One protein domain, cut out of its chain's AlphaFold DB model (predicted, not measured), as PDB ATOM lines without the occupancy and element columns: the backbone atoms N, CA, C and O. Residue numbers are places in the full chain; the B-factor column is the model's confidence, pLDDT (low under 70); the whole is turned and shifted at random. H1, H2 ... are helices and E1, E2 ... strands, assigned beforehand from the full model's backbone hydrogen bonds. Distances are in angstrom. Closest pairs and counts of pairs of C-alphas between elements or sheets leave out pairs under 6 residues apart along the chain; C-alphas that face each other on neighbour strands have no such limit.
ATOM      1  N   ALA A  57     163.081 140.985 162.365       93.06
ATOM      2  CA  ALA A  57     164.432 140.507 162.641       93.06
ATOM      3  C   ALA A  57     164.633 139.087 162.096       93.06
ATOM      4  O   ALA A  57     163.779 138.221 162.299       93.06
ATOM      5  N   LEU A  58     165.786 138.829 161.476       95.75
ATOM      6  CA  LEU A  58     166.203 137.490 161.065       95.75
ATOM      7  C   LEU A  58     167.323 136.995 161.981       95.75
ATOM      8  O   LEU A  58     168.370 137.627 162.116       95.75
ATOM      9  N   VAL A  59     167.089 135.847 162.614       96.38
ATOM     10  CA  VAL A  59     168.016 135.218 163.560       96.38
ATOM     11  C   VAL A  59     168.407 133.852 163.024       96.38
ATOM     12  O   VAL A  59     167.542 133.031 162.723       96.38
ATOM     13  N   GLY A  60     169.707 133.592 162.933       96.38
ATOM     14  CA  GLY A  60     170.233 132.349 162.394       96.38
ATOM     15  C   GLY A  60     171.423 131.825 163.185       96.38
ATOM     16  O   GLY A  60     172.304 132.588 163.573       96.38
ATOM     17  N   HIS A  61     171.465 130.506 163.390       97.38
ATOM     18  CA  HIS A  61     172.591 129.799 164.005       97.38
ATOM     19  C   HIS A  61     173.259 128.848 163.011       97.38
ATOM     20  O   HIS A  61     172.564 128.178 162.239       97.38
ATOM     21  N   SER A  62     174.593 128.748 163.030       96.81
ATOM     22  CA  SER A  62     175.342 127.819 162.173       96.81
ATOM     23  C   SER A  62     175.095 128.119 160.685       96.81
ATOM     24  O   SER A  62     175.306 129.250 160.238       96.81
ATOM     25  N   LEU A  63     174.586 127.158 159.904       96.50
ATOM     26  CA  LEU A  63     174.128 127.415 158.529       96.50
ATOM     27  C   LEU A  63     173.033 128.488 158.465       96.50
ATOM     28  O   LEU A  63     173.033 129.295 157.548       96.50
ATOM     29  N   GLY A  64     172.145 128.566 159.459       96.81
ATOM     30  CA  GLY A  64     171.175 129.658 159.532       96.81
ATOM     31  C   GLY A  64     171.856 131.021 159.694       96.81
ATOM     32  O   GLY A  64     171.365 132.011 159.169       96.81
ATOM     33  N   GLY A  65     173.005 131.080 160.375       97.69
ATOM     34  CA  GLY A  65     173.813 132.298 160.481       97.69
ATOM     35  C   GLY A  65     174.475 132.672 159.152       97.69
ATOM     36  O   GLY A  65     174.485 133.844 158.790       97.69
ATOM     37  N   LEU A  66     174.955 131.681 158.387       97.62
ATOM     38  CA  LEU A  66     175.404 131.881 157.002       97.62
ATOM     39  C   LEU A  66     174.269 132.450 156.138       97.62
ATOM     40  O   LEU A  66     174.469 133.436 155.433       97.62
ATOM     41  N   PHE A  67     173.077 131.859 156.223       97.62
ATOM     42  CA  PHE A  67     171.894 132.343 155.518       97.62
ATOM     43  C   PHE A  67     171.510 133.768 155.931       97.62
ATOM     44  O   PHE A  67     171.207 134.588 155.073       97.62
ATOM     45  N   ALA A  68     171.566 134.091 157.225       97.69
ATOM     46  CA  ALA A  68     171.255 135.429 157.717       97.69
ATOM     47  C   ALA A  68     172.211 136.491 157.143       97.69
ATOM     48  O   ALA A  68     171.763 137.549 156.707       97.69
ATOM     49  N   LEU A  69     173.513 136.194 157.066       97.38
ATOM     50  CA  LEU A  69     174.481 137.085 156.413       97.38
ATOM     51  C   LEU A  69     174.274 137.155 154.894       97.38
ATOM     52  O   LEU A  69     174.392 138.224 154.305       97.38
ATOM     53  N   HIS A  70     173.887 136.052 154.253       96.00
ATOM     54  CA  HIS A  70     173.509 136.071 152.840       96.00
ATOM     55  C   HIS A  70     172.268 136.938 152.574       96.00
ATOM     56  O   HIS A  70     172.242 137.703 151.613       96.00
ATOM     57  N   ALA A  71     171.254 136.865 153.437       96.06
ATOM     58  CA  ALA A  71     170.069 137.705 153.358       96.06
ATOM     59  C   ALA A  71     170.430 139.192 153.510       96.06
ATOM     60  O   ALA A  71     169.978 140.006 152.707       96.06
ATOM     61  N   GLN A  72     171.313 139.527 154.461       95.50
ATOM     62  CA  GLN A  72     171.861 140.880 154.617       95.50
ATOM     63  C   GLN A  72     172.558 141.363 153.340       95.50
ATOM     64  O   GLN A  72     172.349 142.494 152.921       95.50
ATOM     65  N   GLN A  73     173.342 140.500 152.695       94.25
ATOM     66  CA  GLN A  73     174.031 140.825 151.449       94.25
ATOM     67  C   GLN A  73     173.064 141.057 150.273       94.25
ATOM     68  O   GLN A  73     173.343 141.872 149.394       94.25
ATOM     69  N   LYS A  74     171.972 140.291 150.185       94.81
ATOM     70  CA  LYS A  74     171.105 140.267 148.992       94.81
ATOM     71  C   LYS A  74     169.945 141.245 149.058       94.81
ATOM     72  O   LYS A  74     169.570 141.791 148.027       94.81
ATOM     73  N   VAL A  75     169.374 141.419 150.242       94.50
ATOM     74  CA  VAL A  75     168.195 142.254 150.497       94.50
ATOM     75  C   VAL A  75     168.377 143.005 151.823       94.50
ATOM     76  O   VAL A  75     167.614 142.783 152.768       94.50
ATOM     77  N   PRO A  76     169.410 143.862 151.946       92.56
ATOM     78  CA  PRO A  76     169.749 144.522 153.210       92.56
ATOM     79  C   PRO A  76     168.585 145.313 153.824       92.56
ATOM     80  O   PRO A  76     168.539 145.469 155.041       92.56
ATOM     81  N   GLU A  77     167.628 145.770 153.017       92.19
ATOM     82  CA  GLU A  77     166.456 146.533 153.456       92.19
ATOM     83  C   GLU A  77     165.286 145.665 153.945       92.19
ATOM     84  O   GLU A  77     164.366 146.182 154.576       92.19
ATOM     85  N   ALA A  78     165.287 144.356 153.662       92.44
ATOM     86  CA  ALA A  78     164.152 143.478 153.965       92.44
ATOM     87  C   ALA A  78     164.032 143.123 155.456       92.44
ATOM     88  O   ALA A  78     162.967 142.706 155.912       92.44
ATOM     89  N   PHE A  79     165.120 143.270 156.216       93.06
ATOM     90  CA  PHE A  79     165.169 142.916 157.632       93.06
ATOM     91  C   PHE A  79     165.588 144.113 158.481       93.06
ATOM     92  O   PHE A  79     166.579 144.788 158.217       93.06
ATOM     93  N   GLY A  80     164.847 144.334 159.564       92.25
ATOM     94  CA  GLY A  80     165.122 145.377 160.546       92.25
ATOM     95  C   GLY A  80     166.345 145.114 161.407       92.25
ATOM     96  O   GLY A  80     166.879 146.051 161.985       92.25
ATOM     97  N   ALA A  81     166.763 143.856 161.525       94.12
ATOM     98  CA  ALA A  81     167.975 143.457 162.222       94.12
ATOM     99  C   ALA A  81     168.399 142.052 161.781       94.12
ATOM    100  O   ALA A  81     167.555 141.185 161.534       94.12
ATOM    101  N   ILE A  82     169.707 141.818 161.748       97.06
ATOM    102  CA  ILE A  82     170.313 140.528 161.422       97.06
ATOM    103  C   ILE A  82     171.069 140.025 162.646       97.06
ATOM    104  O   ILE A  82     171.910 140.732 163.197       97.06
ATOM    105  N   PHE A  83     170.802 138.790 163.059       97.81
ATOM    106  CA  PHE A  83     171.525 138.117 164.133       97.81
ATOM    107  C   PHE A  83     172.136 136.822 163.600       97.81
ATOM    108  O   PHE A  83     171.443 135.819 163.433       97.81
ATOM    109  N   ALA A  84     173.441 136.844 163.346       98.19
ATOM    110  CA  ALA A  84     174.208 135.715 162.842       98.19
ATOM    111  C   ALA A  84     175.046 135.095 163.970       98.19
ATOM    112  O   ALA A  84     176.084 135.622 164.373       98.19
ATOM    113  N   ILE A  85     174.582 133.968 164.504       98.38
ATOM    114  CA  ILE A  85     175.210 133.259 165.621       98.38
ATOM    115  C   ILE A  85     176.015 132.086 165.058       98.38
ATOM    116  O   ILE A  85     175.464 131.202 164.403       98.38
ATOM    117  N   SER A  86     177.316 132.070 165.314       98.38
ATOM    118  CA  SER A  86     178.266 131.073 164.812       98.38
ATOM    119  C   SER A  86     178.092 130.823 163.307       98.38
ATOM    120  O   SER A  86     177.829 129.683 162.912       98.38
ATOM    121  N   PRO A  87     178.119 131.871 162.457       98.19
ATOM    122  CA  PRO A  87     177.784 131.728 161.048       98.19
ATOM    123  C   PRO A  87     178.799 130.827 160.343       98.19
ATOM    124  O   PRO A  87     179.996 131.102 160.350       98.19
ATOM    125  N   SER A  88     178.316 129.769 159.688       97.69
ATOM    126  CA  SER A  88     179.146 128.771 158.994       97.69
ATOM    127  C   SER A  88     179.745 129.286 157.676       97.69
ATOM    128  O   SER A  88     179.538 128.709 156.613       97.69
ATOM    129  N   LEU A  89     180.490 130.387 157.747       97.31
ATOM    130  CA  LEU A  89     181.132 131.070 156.624       97.31
ATOM    131  C   LEU A  89     182.144 130.190 155.876       97.31
ATOM    132  O   LEU A  89     182.234 130.264 154.651       97.31
ATOM    133  N   TRP A  90     182.803 129.279 156.596       95.88
ATOM    134  CA  TRP A  90     183.672 128.240 156.037       95.88
ATOM    135  C   TRP A  90     183.001 127.413 154.940       95.88
ATOM    136  O   TRP A  90     183.676 126.964 154.023       95.88
ATOM    137  N   TRP A  91     181.674 127.240 154.981       95.38
ATOM    138  CA  TRP A  91     180.966 126.476 153.956       95.38
ATOM    139  C   TRP A  91     181.130 127.124 152.580       95.38
ATOM    140  O   TRP A  91     181.343 126.425 151.592       95.38
ATOM    141  N   ARG A  92     181.083 128.462 152.513       91.88
ATOM    142  CA  ARG A  92     181.297 129.187 151.258       91.88
ATOM    143  C   ARG A  92     182.743 129.081 150.801       91.88
ATOM    144  O   ARG A  92     182.971 128.835 149.630       91.88
ATOM    145  N   GLN A  93     183.698 129.196 151.719       92.00
ATOM    146  CA  GLN A  93     185.113 129.008 151.406       92.00
ATOM    147  C   GLN A  93     185.406 127.607 150.835       92.00
ATOM    148  O   GLN A  93     186.169 127.487 149.882       92.00
ATOM    149  N   GLU A  94     184.795 126.559 151.396       92.94
ATOM    150  CA  GLU A  94     184.980 125.165 150.966       92.94
ATOM    151  C   GLU A  94     184.306 124.859 149.616       92.94
ATOM    152  O   GLU A  94     184.850 124.088 148.830       92.94
ATOM    153  N   ASN A  95     183.127 125.436 149.345       93.06
ATOM    154  CA  ASN A  95     182.296 125.047 148.195       93.06
ATOM    155  C   ASN A  95     182.300 126.061 147.040       93.06
ATOM    156  O   ASN A  95     182.040 125.676 145.907       93.06
ATOM    157  N   ASP A  96     182.583 127.338 147.298       92.06
ATOM    158  CA  ASP A  96     182.645 128.393 146.279       92.06
ATOM    159  C   ASP A  96     183.709 129.448 146.636       92.06
ATOM    160  O   ASP A  96     183.385 130.593 146.972       92.06
ATOM    161  N   PRO A  97     185.001 129.078 146.579       91.31
ATOM    162  CA  PRO A  97     186.102 129.952 146.978       91.31
ATOM    163  C   PRO A  97     186.199 131.228 146.131       91.31
ATOM    164  O   PRO A  97     186.746 132.224 146.597       91.31
ATOM    165  N   ALA A  98     185.646 131.235 144.913       90.00
ATOM    166  CA  ALA A  98     185.599 132.418 144.052       90.00
ATOM    167  C   ALA A  98     184.675 133.525 144.595       90.00
ATOM    168  O   ALA A  98     184.846 134.691 144.244       90.00
ATOM    169  N   SER A  99     183.715 133.180 145.460       86.12
ATOM    170  CA  SER A  99     182.818 134.130 146.132       86.12
ATOM    171  C   SER A  99     183.126 134.294 147.626       86.12
ATOM    172  O   SER A  99     182.263 134.710 148.406       86.12
ATOM    173  N   TRP A 100     184.358 133.959 148.027       87.50
ATOM    174  CA  TRP A 100     184.881 134.151 149.375       87.50
ATOM    175  C   TRP A 100     185.919 135.293 149.409       87.50
ATOM    176  O   TRP A 100     186.846 135.283 148.596       87.50
ATOM    177  N   PRO A 101     185.833 136.249 150.359       89.00
ATOM    178  CA  PRO A 101     184.798 136.399 151.388       89.00
ATOM    179  C   PRO A 101     183.439 136.836 150.816       89.00
ATOM    180  O   PRO A 101     183.349 137.288 149.676       89.00
ATOM    181  N   LEU A 102     182.374 136.709 151.622       86.19
ATOM    182  CA  LEU A 102     181.043 137.209 151.252       86.19
ATOM    183  C   LEU A 102     181.122 138.687 150.851       86.19
ATOM    184  O   LEU A 102     181.665 139.509 151.591       86.19
ATOM    185  N   ARG A 103     180.529 139.031 149.704       89.25
ATOM    186  CA  ARG A 103     180.411 140.425 149.267       89.25
ATOM    187  C   ARG A 103     179.583 141.210 150.286       89.25
ATOM    188  O   ARG A 103     178.521 140.760 150.703       89.25
ATOM    189  N   LEU A 104     180.051 142.401 150.638       91.31
ATOM    190  CA  LEU A 104     179.346 143.294 151.554       91.31
ATOM    191  C   LEU A 104     178.234 144.054 150.821       91.31
ATOM    192  O   LEU A 104     178.393 144.428 149.656       91.31
ATOM    193  N   ALA A 105     177.133 144.316 151.523       87.88
ATOM    194  CA  ALA A 105     176.084 145.222 151.072       87.88
ATOM    195  C   ALA A 105     175.949 146.383 152.061       87.88
ATOM    196  O   ALA A 105     175.534 146.190 153.205       87.88
ATOM    197  N   CYS A 106     176.324 147.581 151.608       90.94
ATOM    198  CA  CYS A 106     176.278 148.813 152.387       90.94
ATOM    199  C   CYS A 106     175.066 149.643 151.935       90.94
ATOM    200  O   CYS A 106     175.169 150.450 151.014       90.94
ATOM    201  N   SER A 107     173.902 149.386 152.529       90.94
ATOM    202  CA  SER A 107     172.676 150.153 152.276       90.94
ATOM    203  C   SER A 107     172.376 151.052 153.470       90.94
ATOM    204  O   SER A 107     172.460 150.602 154.610       90.94
ATOM    205  N   GLU A 108     171.978 152.301 153.220       90.12
ATOM    206  CA  GLU A 108     171.519 153.236 154.265       90.12
ATOM    207  C   GLU A 108     170.242 152.747 154.963       90.12
ATOM    208  O   GLU A 108     169.949 153.120 156.095       90.12
ATOM    209  N   ALA A 109     169.465 151.896 154.289       89.88
ATOM    210  CA  ALA A 109     168.253 151.311 154.844       89.88
ATOM    211  C   ALA A 109     168.509 149.985 155.585       89.88
ATOM    212  O   ALA A 109     167.567 149.438 156.167       89.88
ATOM    213  N   ALA A 110     169.754 149.493 155.604       91.88
ATOM    214  CA  ALA A 110     170.114 148.254 156.279       91.88
ATOM    215  C   ALA A 110     169.903 148.341 157.797       91.88
ATOM    216  O   ALA A 110     170.293 149.308 158.453       91.88
ATOM    217  N   GLY A 111     169.317 147.292 158.372       91.50
ATOM    218  CA  GLY A 111     169.233 147.140 159.820       91.50
ATOM    219  C   GLY A 111     170.592 146.833 160.476       91.50
ATOM    220  O   GLY A 111     171.537 146.419 159.799       91.50
ATOM    221  N   PRO A 112     170.706 146.977 161.811       94.69
ATOM    222  CA  PRO A 112     171.877 146.539 162.559       94.69
ATOM    223  C   PRO A 112     172.183 145.049 162.369       94.69
ATOM    224  O   PRO A 112     171.282 144.205 162.315       94.69
ATOM    225  N   VAL A 113     173.475 144.722 162.364       96.94
ATOM    226  CA  VAL A 113     173.997 143.358 162.238       96.94
ATOM    227  C   VAL A 113     174.713 142.961 163.526       96.94
ATOM    228  O   VAL A 113     175.687 143.581 163.947       96.94
ATOM    229  N   TYR A 114     174.247 141.895 164.162       97.50
ATOM    230  CA  TYR A 114     174.868 141.297 165.334       97.50
ATOM    231  C   TYR A 114     175.472 139.947 164.960       97.50
ATOM    232  O   TYR A 114     174.760 139.035 164.539       97.50
ATOM    233  N   ILE A 115     176.778 139.810 165.152       98.44
ATOM    234  CA  ILE A 115     177.531 138.592 164.867       98.44
ATOM    235  C   ILE A 115     178.108 138.069 166.179       98.44
ATOM    236  O   ILE A 115     178.681 138.826 166.966       98.44
ATOM    237  N   ALA A 116     177.954 136.774 166.432       98.38
ATOM    238  CA  ALA A 116     178.510 136.149 167.622       98.38
ATOM    239  C   ALA A 116     179.119 134.778 167.351       98.38
ATOM    240  O   ALA A 116     178.759 134.126 166.378       98.38
ATOM    241  N   ALA A 117     179.990 134.328 168.249       98.50
ATOM    242  CA  ALA A 117     180.509 132.962 168.290       98.50
ATOM    243  C   ALA A 117     180.805 132.540 169.738       98.50
ATOM    244  O   ALA A 117     180.914 133.378 170.634       98.50
ATOM    245  N   GLY A 118     180.928 131.239 169.979       98.06
ATOM    246  CA  GLY A 118     181.415 130.659 171.225       98.06
ATOM    247  C   GLY A 118     182.940 130.562 171.230       98.06
ATOM    248  O   GLY A 118     183.555 130.169 170.238       98.06
ATOM    249  N   GLY A 119     183.564 130.881 172.364       96.94
ATOM    250  CA  GLY A 119     185.025 130.918 172.510       96.94
ATOM    251  C   GLY A 119     185.732 129.576 172.278       96.94
ATOM    252  O   GLY A 119     186.921 129.552 171.989       96.94
ATOM    253  N   ARG A 120     185.017 128.444 172.350       94.31
ATOM    254  CA  ARG A 120     185.567 127.093 172.115       94.31
ATOM    255  C   ARG A 120     185.238 126.519 170.737       94.31
ATOM    256  O   ARG A 120     185.323 125.304 170.541       94.31
ATOM    257  N   GLU A 121     184.792 127.343 169.793       95.06
ATOM    258  CA  GLU A 121     184.412 126.866 168.458       95.06
ATOM    259  C   GLU A 121     185.601 126.556 167.548       95.06
ATOM    260  O   GLU A 121     185.474 125.707 166.666       95.06
ATOM    261  N   GLN A 122     186.751 127.169 167.825       94.81
ATOM    262  CA  GLN A 122     187.983 127.049 167.042       94.81
ATOM    263  C   GLN A 122     189.155 126.501 167.875       94.81
ATOM    264  O   GLN A 122     190.322 126.738 167.582       94.81
ATOM    265  N   SER A 123     188.850 125.764 168.940       89.00
ATOM    266  CA  SER A 123     189.850 125.079 169.761       89.00
ATOM    267  C   SER A 123     189.581 123.575 169.767       89.00
ATOM    268  O   SER A 123     188.411 123.171 169.706       89.00
ATOM    269  N   PRO A 124     190.630 122.738 169.878       82.62
ATOM    270  CA  PRO A 124     190.460 121.312 170.112       82.62
ATOM    271  C   PRO A 124     189.573 121.042 171.334       82.62
ATOM    272  O   PRO A 124     189.588 121.799 172.311       82.62
ATOM    273  N   GLN A 125     188.819 119.944 171.311       81.50
ATOM    274  CA  GLN A 125     188.023 119.472 172.442       81.50
ATOM    275  C   GLN A 125     188.542 118.103 172.910       81.50
ATOM    276  O   GLN A 125     187.876 117.092 172.675       81.50
ATOM    277  N   PRO A 126     189.668 118.044 173.658       73.88
ATOM    278  CA  PRO A 126     190.337 116.784 174.000       73.88
ATOM    279  C   PRO A 126     189.435 115.772 174.713       73.88
ATOM    280  O   PRO A 126     189.569 114.568 174.523       73.88
ATOM    281  N   ARG A 127     188.457 116.256 175.494       80.06
ATOM    282  CA  ARG A 127     187.470 115.406 176.182       80.06
ATOM    283  C   ARG A 127     186.616 114.562 175.232       80.06
ATOM    284  O   ARG A 127     186.084 113.553 175.672       80.06
ATOM    285  N   ARG A 128     186.458 114.970 173.968       79.62
ATOM    286  CA  ARG A 128     185.714 114.207 172.955       79.62
ATOM    287  C   ARG A 128     186.566 113.162 172.232       79.62
ATOM    288  O   ARG A 128     185.979 112.323 171.567       79.62
ATOM    289  N   GLN A 129     187.895 113.206 172.383       84.44
ATOM    290  CA  GLN A 129     188.847 112.258 171.784       84.44
ATOM    291  C   GLN A 129     188.624 112.033 170.275       84.44
ATOM    292  O   GLN A 129     188.628 110.903 169.799       84.44
ATOM    293  N   ASP A 130     188.437 113.120 169.522       90.19
ATOM    294  CA  ASP A 130     188.163 113.089 168.078       90.19
ATOM    295  C   ASP A 130     189.118 114.047 167.334       90.19
ATOM    296  O   ASP A 130     188.798 115.224 167.121       90.19
ATOM    297  N   PRO A 131     190.330 113.574 166.977       90.06
ATOM    298  CA  PRO A 131     191.361 114.417 166.377       90.06
ATOM    299  C   PRO A 131     190.993 114.948 164.989       90.06
ATOM    300  O   PRO A 131     191.426 116.039 164.622       90.06
ATOM    301  N   GLU A 132     190.221 114.194 164.202       91.81
ATOM    302  CA  GLU A 132     189.783 114.633 162.874       91.81
ATOM    303  C   GLU A 132     188.839 115.825 163.003       91.81
ATOM    304  O   GLU A 132     189.033 116.866 162.372       91.81
ATOM    305  N   ARG A 133     187.860 115.720 163.902       88.50
ATOM    306  CA  ARG A 133     186.930 116.812 164.162       88.50
ATOM    307  C   ARG A 133     187.616 118.028 164.769       88.50
ATOM    308  O   ARG A 133     187.234 119.152 164.442       88.50
ATOM    309  N   ASP A 134     188.625 117.835 165.612       90.62
ATOM    310  CA  ASP A 134     189.433 118.935 166.144       90.62
ATOM    311  C   ASP A 134     190.238 119.642 165.043       90.62
ATOM    312  O   ASP A 134     190.257 120.874 165.003       90.62
ATOM    313  N   ARG A 135     190.814 118.895 164.089       91.69
ATOM    314  CA  ARG A 135     191.453 119.481 162.895       91.69
ATOM    315  C   ARG A 135     190.456 120.296 162.072       91.69
ATOM    316  O   ARG A 135     190.748 121.444 161.746       91.69
ATOM    317  N   LEU A 136     189.268 119.749 161.804       91.81
ATOM    318  CA  LEU A 136     188.219 120.448 161.052       91.81
ATOM    319  C   LEU A 136     187.737 121.722 161.758       91.81
ATOM    320  O   LEU A 136     187.447 122.711 161.093       91.81
ATOM    321  N   ARG A 137     187.653 121.737 163.095       91.69
ATOM    322  CA  ARG A 137     187.284 122.944 163.860       91.69
ATOM    323  C   ARG A 137     188.277 124.080 163.657       91.69
ATOM    324  O   ARG A 137     187.860 125.215 163.448       91.69
ATOM    325  N   VAL A 138     189.569 123.763 163.723       92.56
ATOM    326  CA  VAL A 138     190.637 124.742 163.499       92.56
ATOM    327  C   VAL A 138     190.620 125.206 162.043       92.56
ATOM    328  O   VAL A 138     190.598 126.406 161.796       92.56
ATOM    329  N   GLN A 139     190.538 124.276 161.086       93.62
ATOM    330  CA  GLN A 139     190.525 124.583 159.652       93.62
ATOM    331  C   GLN A 139     189.340 125.465 159.237       93.62
ATOM    332  O   GLN A 139     189.510 126.391 158.451       93.62
ATOM    333  N   ARG A 140     188.144 125.201 159.775       95.12
ATOM    334  CA  ARG A 140     186.929 125.980 159.481       95.12
ATOM    335  C   ARG A 140     186.942 127.386 160.071       95.12
ATOM    336  O   ARG A 140     186.055 128.172 159.748       95.12
ATOM    337  N   ALA A 141     187.893 127.690 160.952       96.50
ATOM    338  CA  ALA A 141     188.163 129.037 161.439       96.50
ATOM    339  C   ALA A 141     186.893 129.837 161.818       96.50
ATOM    340  O   ALA A 141     186.704 130.970 161.386       96.50
ATOM    341  N   MET A 142     185.960 129.220 162.561       97.44
ATOM    342  CA  MET A 142     184.629 129.793 162.825       97.44
ATOM    343  C   MET A 142     184.696 131.189 163.456       97.44
ATOM    344  O   MET A 142     183.948 132.084 163.062       97.44
ATOM    345  N   ILE A 143     185.569 131.359 164.452       98.31
ATOM    346  CA  ILE A 143     185.693 132.607 165.205       98.31
ATOM    347  C   ILE A 143     186.330 133.665 164.310       98.31
ATOM    348  O   ILE A 143     185.780 134.758 164.187       98.31
ATOM    349  N   ASP A 144     187.431 133.320 163.645       98.12
ATOM    350  CA  ASP A 144     188.176 134.263 162.811       98.12
ATOM    351  C   ASP A 144     187.345 134.730 161.619       98.12
ATOM    352  O   ASP A 144     187.241 135.929 161.382       98.12
ATOM    353  N   ASN A 145     186.671 133.810 160.925       97.88
ATOM    354  CA  ASN A 145     185.809 134.140 159.793       97.88
ATOM    355  C   ASN A 145     184.667 135.084 160.203       97.88
ATOM    356  O   ASN A 145     184.375 136.054 159.503       97.88
ATOM    357  N   ALA A 146     184.016 134.819 161.340       98.12
ATOM    358  CA  ALA A 146     182.912 135.642 161.821       98.12
ATOM    359  C   ALA A 146     183.386 137.020 162.322       98.12
ATOM    360  O   ALA A 146     182.751 138.037 162.028       98.12
ATOM    361  N   HIS A 147     184.516 137.064 163.034       98.38
ATOM    362  CA  HIS A 147     185.131 138.307 163.491       98.38
ATOM    363  C   HIS A 147     185.597 139.172 162.316       98.38
ATOM    364  O   HIS A 147     185.331 140.374 162.294       98.38
ATOM    365  N   GLU A 148     186.236 138.559 161.320       98.00
ATOM    366  CA  GLU A 148     186.730 139.237 160.127       98.00
ATOM    367  C   GLU A 148     185.580 139.815 159.301       98.00
ATOM    368  O   GLU A 148     185.625 140.982 158.924       98.00
ATOM    369  N   HIS A 149     184.492 139.065 159.104       97.69
ATOM    370  CA  HIS A 149     183.313 139.598 158.426       97.69
ATOM    371  C   HIS A 149     182.696 140.789 159.186       97.69
ATOM    372  O   HIS A 149     182.354 141.809 158.586       97.69
ATOM    373  N   ALA A 150     182.620 140.716 160.522       98.00
ATOM    374  CA  ALA A 150     182.157 141.831 161.352       98.00
ATOM    375  C   ALA A 150     183.083 143.058 161.268       98.00
ATOM    376  O   ALA A 150     182.622 144.201 161.315       98.00
ATOM    377  N   ARG A 151     184.399 142.846 161.176       97.88
ATOM    378  CA  ARG A 151     185.392 143.908 160.973       97.88
ATOM    379  C   ARG A 151     185.207 144.562 159.602       97.88
ATOM    380  O   ARG A 151     185.062 145.778 159.539       97.88
ATOM    381  N   GLN A 152     185.111 143.764 158.540       97.06
ATOM    382  CA  GLN A 152     184.916 144.243 157.173       97.06
ATOM    383  C   GLN A 152     183.633 145.067 157.019       97.06
ATOM    384  O   GLN A 152     183.696 146.149 156.439       97.06
ATOM    385  N   LEU A 153     182.504 144.612 157.578       95.94
ATOM    386  CA  LEU A 153     181.259 145.389 157.571       95.94
ATOM    387  C   LEU A 153     181.417 146.733 158.296       95.94
ATOM    388  O   LEU A 153     180.991 147.750 157.762       95.94
ATOM    389  N   ARG A 154     182.059 146.767 159.475       96.25
ATOM    390  CA  ARG A 154     182.285 148.026 160.219       96.25
ATOM    391  C   ARG A 154     183.140 149.025 159.453       96.25
ATOM    392  O   ARG A 154     182.889 150.220 159.534       96.25
ATOM    393  N   GLU A 155     184.167 148.539 158.770       96.31
ATOM    394  CA  GLU A 155     185.124 149.394 158.069       96.31
ATOM    395  C   GLU A 155     184.585 149.914 156.738       96.31
ATOM    396  O   GLU A 155     184.804 151.075 156.404       96.31
ATOM    397  N   HIS A 156     183.880 149.070 155.981       96.06
ATOM    398  CA  HIS A 156     183.462 149.399 154.616       96.06
ATOM    399  C   HIS A 156     182.007 149.864 154.519       96.06
ATOM    400  O   HIS A 156     181.653 150.519 153.543       96.06
ATOM    401  N   CYS A 157     181.173 149.547 155.515       95.56
ATOM    402  CA  CYS A 157     179.774 149.956 155.579       95.56
ATOM    403  C   CYS A 157     179.492 150.738 156.881       95.56
ATOM    404  O   CYS A 157     178.763 150.239 157.742       95.56
ATOM    405  N   PRO A 158     180.048 151.952 157.065       94.44
ATOM    406  CA  PRO A 158     179.889 152.726 158.303       94.44
ATOM    407  C   PRO A 158     178.429 153.073 158.646       94.44
ATOM    408  O   PRO A 158     178.127 153.347 159.807       94.44
ATOM    409  N   GLN A 159     177.520 153.040 157.667       93.62
ATOM    410  CA  GLN A 159     176.079 153.211 157.872       93.62
ATOM    411  C   GLN A 159     175.400 151.990 158.519       93.62
ATOM    412  O   GLN A 159     174.306 152.103 159.068       93.62
ATOM    413  N   VAL A 160     176.040 150.817 158.487       94.94
ATOM    414  CA  VAL A 160     175.520 149.595 159.106       94.94
ATOM    415  C   VAL A 160     176.041 149.513 160.536       94.94
ATOM    416  O   VAL A 160     177.237 149.354 160.781       94.94
ATOM    417  N   ALA A 161     175.142 149.566 161.516       95.31
ATOM    418  CA  ALA A 161     175.519 149.344 162.907       95.31
ATOM    419  C   ALA A 161     175.868 147.863 163.131       95.31
ATOM    420  O   ALA A 161     174.991 147.000 163.109       95.31
ATOM    421  N   VAL A 162     177.144 147.558 163.375       97.00
ATOM    422  CA  VAL A 162     177.626 146.177 163.534       97.00
ATOM    423  C   VAL A 162     178.135 145.931 164.950       97.00
ATOM    424  O   VAL A 162     178.924 146.704 165.496       97.00
ATOM    425  N   GLN A 163     177.739 144.802 165.533       96.50
ATOM    426  CA  GLN A 163     178.245 144.314 166.813       96.50
ATOM    427  C   GLN A 163     178.860 142.927 166.652       96.50
ATOM    428  O   GLN A 163     178.254 142.040 166.058       96.50
ATOM    429  N   TRP A 164     180.036 142.733 167.244       97.81
ATOM    430  CA  TRP A 164     180.685 141.432 167.389       97.81
ATOM    431  C   TRP A 164     180.708 141.031 168.863       97.81
ATOM    432  O   TRP A 164     181.029 141.860 169.720       97.81
ATOM    433  N   ARG A 165     180.394 139.769 169.170       98.00
ATOM    434  CA  ARG A 165     180.517 139.229 170.528       98.00
ATOM    435  C   ARG A 165     181.035 137.798 170.538       98.00
ATOM    436  O   ARG A 165     180.400 136.895 170.002       98.00
ATOM    437  N   LEU A 166     182.121 137.586 171.272       98.31
ATOM    438  CA  LEU A 166     182.587 136.257 171.642       98.31
ATOM    439  C   LEU A 166     181.997 135.868 173.005       98.31
ATOM    440  O   LEU A 166     182.060 136.641 173.962       98.31
ATOM    441  N   PHE A 167     181.387 134.689 173.091       97.88
ATOM    442  CA  PHE A 167     180.898 134.124 174.344       97.88
ATOM    443  C   PHE A 167     181.935 133.156 174.905       97.88
ATOM    444  O   PHE A 167     182.025 131.997 174.487       97.88
ATOM    445  N   GLU A 168     182.739 133.655 175.841       96.44
ATOM    446  CA  GLU A 168     183.773 132.865 176.502       96.44
ATOM    447  C   GLU A 168     183.193 131.627 177.177       96.44
ATOM    448  O   GLU A 168     182.143 131.673 177.815       96.44
ATOM    449  N   GLY A 169     183.887 130.500 177.033       93.62
ATOM    450  CA  GLY A 169     183.436 129.249 177.631       93.62
ATOM    451  C   GLY A 169     182.180 128.645 176.991       93.62
ATOM    452  O   GLY A 169     181.633 127.702 177.562       93.62
ATOM    453  N   GLU A 170     181.757 129.097 175.812       95.81
ATOM    454  CA  GLU A 170     180.710 128.448 175.016       95.81
ATOM    455  C   GLU A 170     181.303 127.675 173.832       95.81
ATOM    456  O   GLU A 170     182.325 128.065 173.265       95.81
ATOM    457  N   ASP A 171     180.680 126.558 173.455       93.31
ATOM    458  CA  ASP A 171     180.949 125.877 172.188       93.31
ATOM    459  C   ASP A 171     179.822 126.118 171.171       93.31
ATOM    460  O   ASP A 171     178.846 126.808 171.456       93.31
ATOM    461  N   HIS A 172     179.957 125.530 169.979       94.25
ATOM    462  CA  HIS A 172     179.013 125.718 168.874       94.25
ATOM    463  C   HIS A 172     177.555 125.419 169.242       94.25
ATOM    464  O   HIS A 172     176.649 126.040 168.697       94.25
ATOM    465  N   GLY A 173     177.312 124.448 170.126       91.38
ATOM    466  CA  GLY A 173     175.962 124.112 170.565       91.38
ATOM    467  C   GLY A 173     175.495 125.007 171.704       91.38
ATOM    468  O   GLY A 173     174.369 125.501 171.680       91.38
ATOM    469  N   SER A 174     176.352 125.228 172.703       94.75
ATOM    470  CA  SER A 174     175.951 125.925 173.927       94.75
ATOM    471  C   SER A 174     175.791 127.440 173.742       94.75
ATOM    472  O   SER A 174     174.918 128.028 174.380       94.75
ATOM    473  N   VAL A 175     176.511 128.051 172.791       97.06
ATOM    474  CA  VAL A 175     176.434 129.492 172.477       97.06
ATOM    475  C   VAL A 175     175.030 129.966 172.089       97.06
ATOM    476  O   VAL A 175     174.692 131.129 172.316       97.06
ATOM    477  N   MET A 176     174.183 129.076 171.559       93.00
ATOM    478  CA  MET A 176     172.810 129.409 171.171       93.00
ATOM    479  C   MET A 176     172.012 130.009 172.337       93.00
ATOM    480  O   MET A 176     171.232 130.932 172.127       93.00
ATOM    481  N   TRP A 177     172.229 129.551 173.573       93.44
ATOM    482  CA  TRP A 177     171.476 130.018 174.740       93.44
ATOM    483  C   TRP A 177     171.807 131.460 175.151       93.44
ATOM    484  O   TRP A 177     170.895 132.297 175.158       93.44
ATOM    485  N   PRO A 178     173.070 131.813 175.468       96.94
ATOM    486  CA  PRO A 178     173.404 133.191 175.807       96.94
ATOM    487  C   PRO A 178     173.250 134.134 174.605       96.94
ATOM    488  O   PRO A 178     172.908 135.303 174.798       96.94
ATOM    489  N   ALA A 179     173.419 133.646 173.370       94.94
ATOM    490  CA  ALA A 179     173.160 134.438 172.173       94.94
ATOM    491  C   ALA A 179     171.663 134.727 171.980       94.94
ATOM    492  O   ALA A 179     171.307 135.884 171.776       94.94
ATOM    493  N   ALA A 180     170.773 133.739 172.123       91.06
ATOM    494  CA  ALA A 180     169.325 133.950 172.034       91.06
ATOM    495  C   ALA A 180     168.825 134.934 173.100       91.06
ATOM    496  O   ALA A 180     168.027 135.823 172.802       91.06
ATOM    497  N   ARG A 181     169.348 134.851 174.329       93.62
ATOM    498  CA  ARG A 181     169.073 135.853 175.367       93.62
ATOM    499  C   ARG A 181     169.516 137.252 174.925       93.62
ATOM    500  O   ARG A 181     168.740 138.197 175.027       93.62
ATOM    501  N   ALA A 182     170.730 137.378 174.391       92.25
ATOM    502  CA  ALA A 182     171.263 138.649 173.902       92.25
ATOM    503  C   ALA A 182     170.452 139.231 172.724       92.25
ATOM    504  O   ALA A 182     170.363 140.455 172.599       92.25
ATOM    505  N   VAL A 183     169.864 138.378 171.877       91.00
ATOM    506  CA  VAL A 183     168.919 138.765 170.816       91.00
ATOM    507  C   VAL A 183     167.640 139.334 171.432       91.00
ATOM    508  O   VAL A 183     167.258 140.459 171.118       91.00
ATOM    509  N   MET A 184     167.007 138.600 172.352       90.12
ATOM    510  CA  MET A 184     165.762 139.029 173.003       90.12
ATOM    511  C   MET A 184     165.934 140.354 173.754       90.12
ATOM    512  O   MET A 184     165.134 141.269 173.581       90.12
ATOM    513  N   GLU A 185     167.027 140.506 174.505       90.38
ATOM    514  CA  GLU A 185     167.380 141.751 175.205       90.38
ATOM    515  C   GLU A 185     167.570 142.954 174.267       90.38
ATOM    516  O   GLU A 185     167.543 144.088 174.736       90.38
ATOM    517  N   ARG A 186     167.817 142.741 172.968       87.69
ATOM    518  CA  ARG A 186     167.929 143.813 171.966       87.69
ATOM    519  C   ARG A 186     166.593 144.102 171.302       87.69
ATOM    520  O   ARG A 186     166.249 145.266 171.146       87.69
ATOM    521  N   LEU A 187     165.844 143.060 170.954       84.62
ATOM    522  CA  LEU A 187     164.534 143.192 170.317       84.62
ATOM    523  C   LEU A 187     163.471 143.779 171.251       84.62
ATOM    524  O   LEU A 187     162.534 144.409 170.779       84.62
ATOM    525  N   MET A 188     163.611 143.581 172.564       83.31
ATOM    526  CA  MET A 188     162.660 144.072 173.566       83.31
ATOM    527  C   MET A 188     162.986 145.470 174.111       83.31
ATOM    528  O   MET A 188     162.246 145.968 174.959       83.31
ATOM    529  N   ARG A 189     164.085 146.107 173.684       75.31
ATOM    530  CA  ARG A 189     164.362 147.488 174.108       75.31
ATOM    531  C   ARG A 189     163.332 148.421 173.468       75.31
ATOM    532  O   ARG A 189     163.100 148.290 172.267       75.31
TER     533      ARG A 189
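This is residues 57 to 189 of the 191 residues of an uncharacterized protein of Cobetia sp. ICG0124 (UniProt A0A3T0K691). A sheet of four parallel strands makes the core, between two helices, H1 and H4, that cover one face and a single helix, H5, on the other face. H3, with the loop of residues 119 to 130 before it, lies beyond the ends at which the strands finish, and the short H2 lies off the sheet near H1. The printed part has 133 residues, with five named helices and four named strands in the order E1 H1 E2 H2 E3 H3 H4 E4 H5; the sheet runs E1 E2 E3 E4, and the class is mixed, helices and strands. The whole is compact, with a radius of gyration of the C-alphas of 14.6 A and spans of 47 by 38 by 21 A.

E1 is residues 57 to 61, 13.5 A long, and begins at C-alpha 57 (164.432, 140.507, 162.641). H1, residues 63 to 74, measures 16.3 A; E2, residues 81 to 85, 13.0 A; and H2, residues 90 to 95, 8.6 A. E3, residues 113 to 118, measures 17.2 A, and H3, residues 131 to 139, 12.2 A. H4, residues 142 to 156, is the longest helix at 21.3 A and begins at C-alpha 142 (184.629, 129.793, 162.825). E4, residues 162 to 167, measures 16.5 A. H5, residues 176 to 187, measures 16.1 A and ends at C-alpha 187 (164.534, 143.192, 170.317).

E1 and E2 are parallel at 8 degrees, with N 58 and O 81 2.9 A apart, within hydrogen-bond range. E2 and E3 are parallel at 14 degrees, with N 114 and O 82 at 2.8 A, and so are E3 and E4, with N 115 and O 163 at 2.8 A. Three strand-helix-strand units, parallel neighbour strands with one or more helices between, have right-handed crossovers: E1 H1 E2, E2 H2 E3, and E3 H3 H4 E4. In three layers, H1 and H4 are on the same face and H5 on the opposite face. H1 runs along the strands over E1 and E2, at a height over the sheet of 8.1 A; the C-alphas of Gly 65 and Ala 84 are its closest to E2, 4.2 A. H4 is over E3 and E4 at 8.8 A, and H5 over E2 and E3 at 8.7 A. H2 and H4 are close but not clearly touching, their closest C-alphas, Trp 90 and Met 142, being 7.0 A apart. H3 is not on the sheet and meets H4 only through their link. Every O i to N i+4 pair is within hydrogen-bond range in H1, H2, H3, H4 and H5.

The C-alphas of Glu 108 and Gln 129 are the two farthest apart, 47.8 A. The links H2 to E3 and E3 to H3 are long. The printed part has no cut; its mean pLDDT is 93.5 in this model, and no printed residue is under 70.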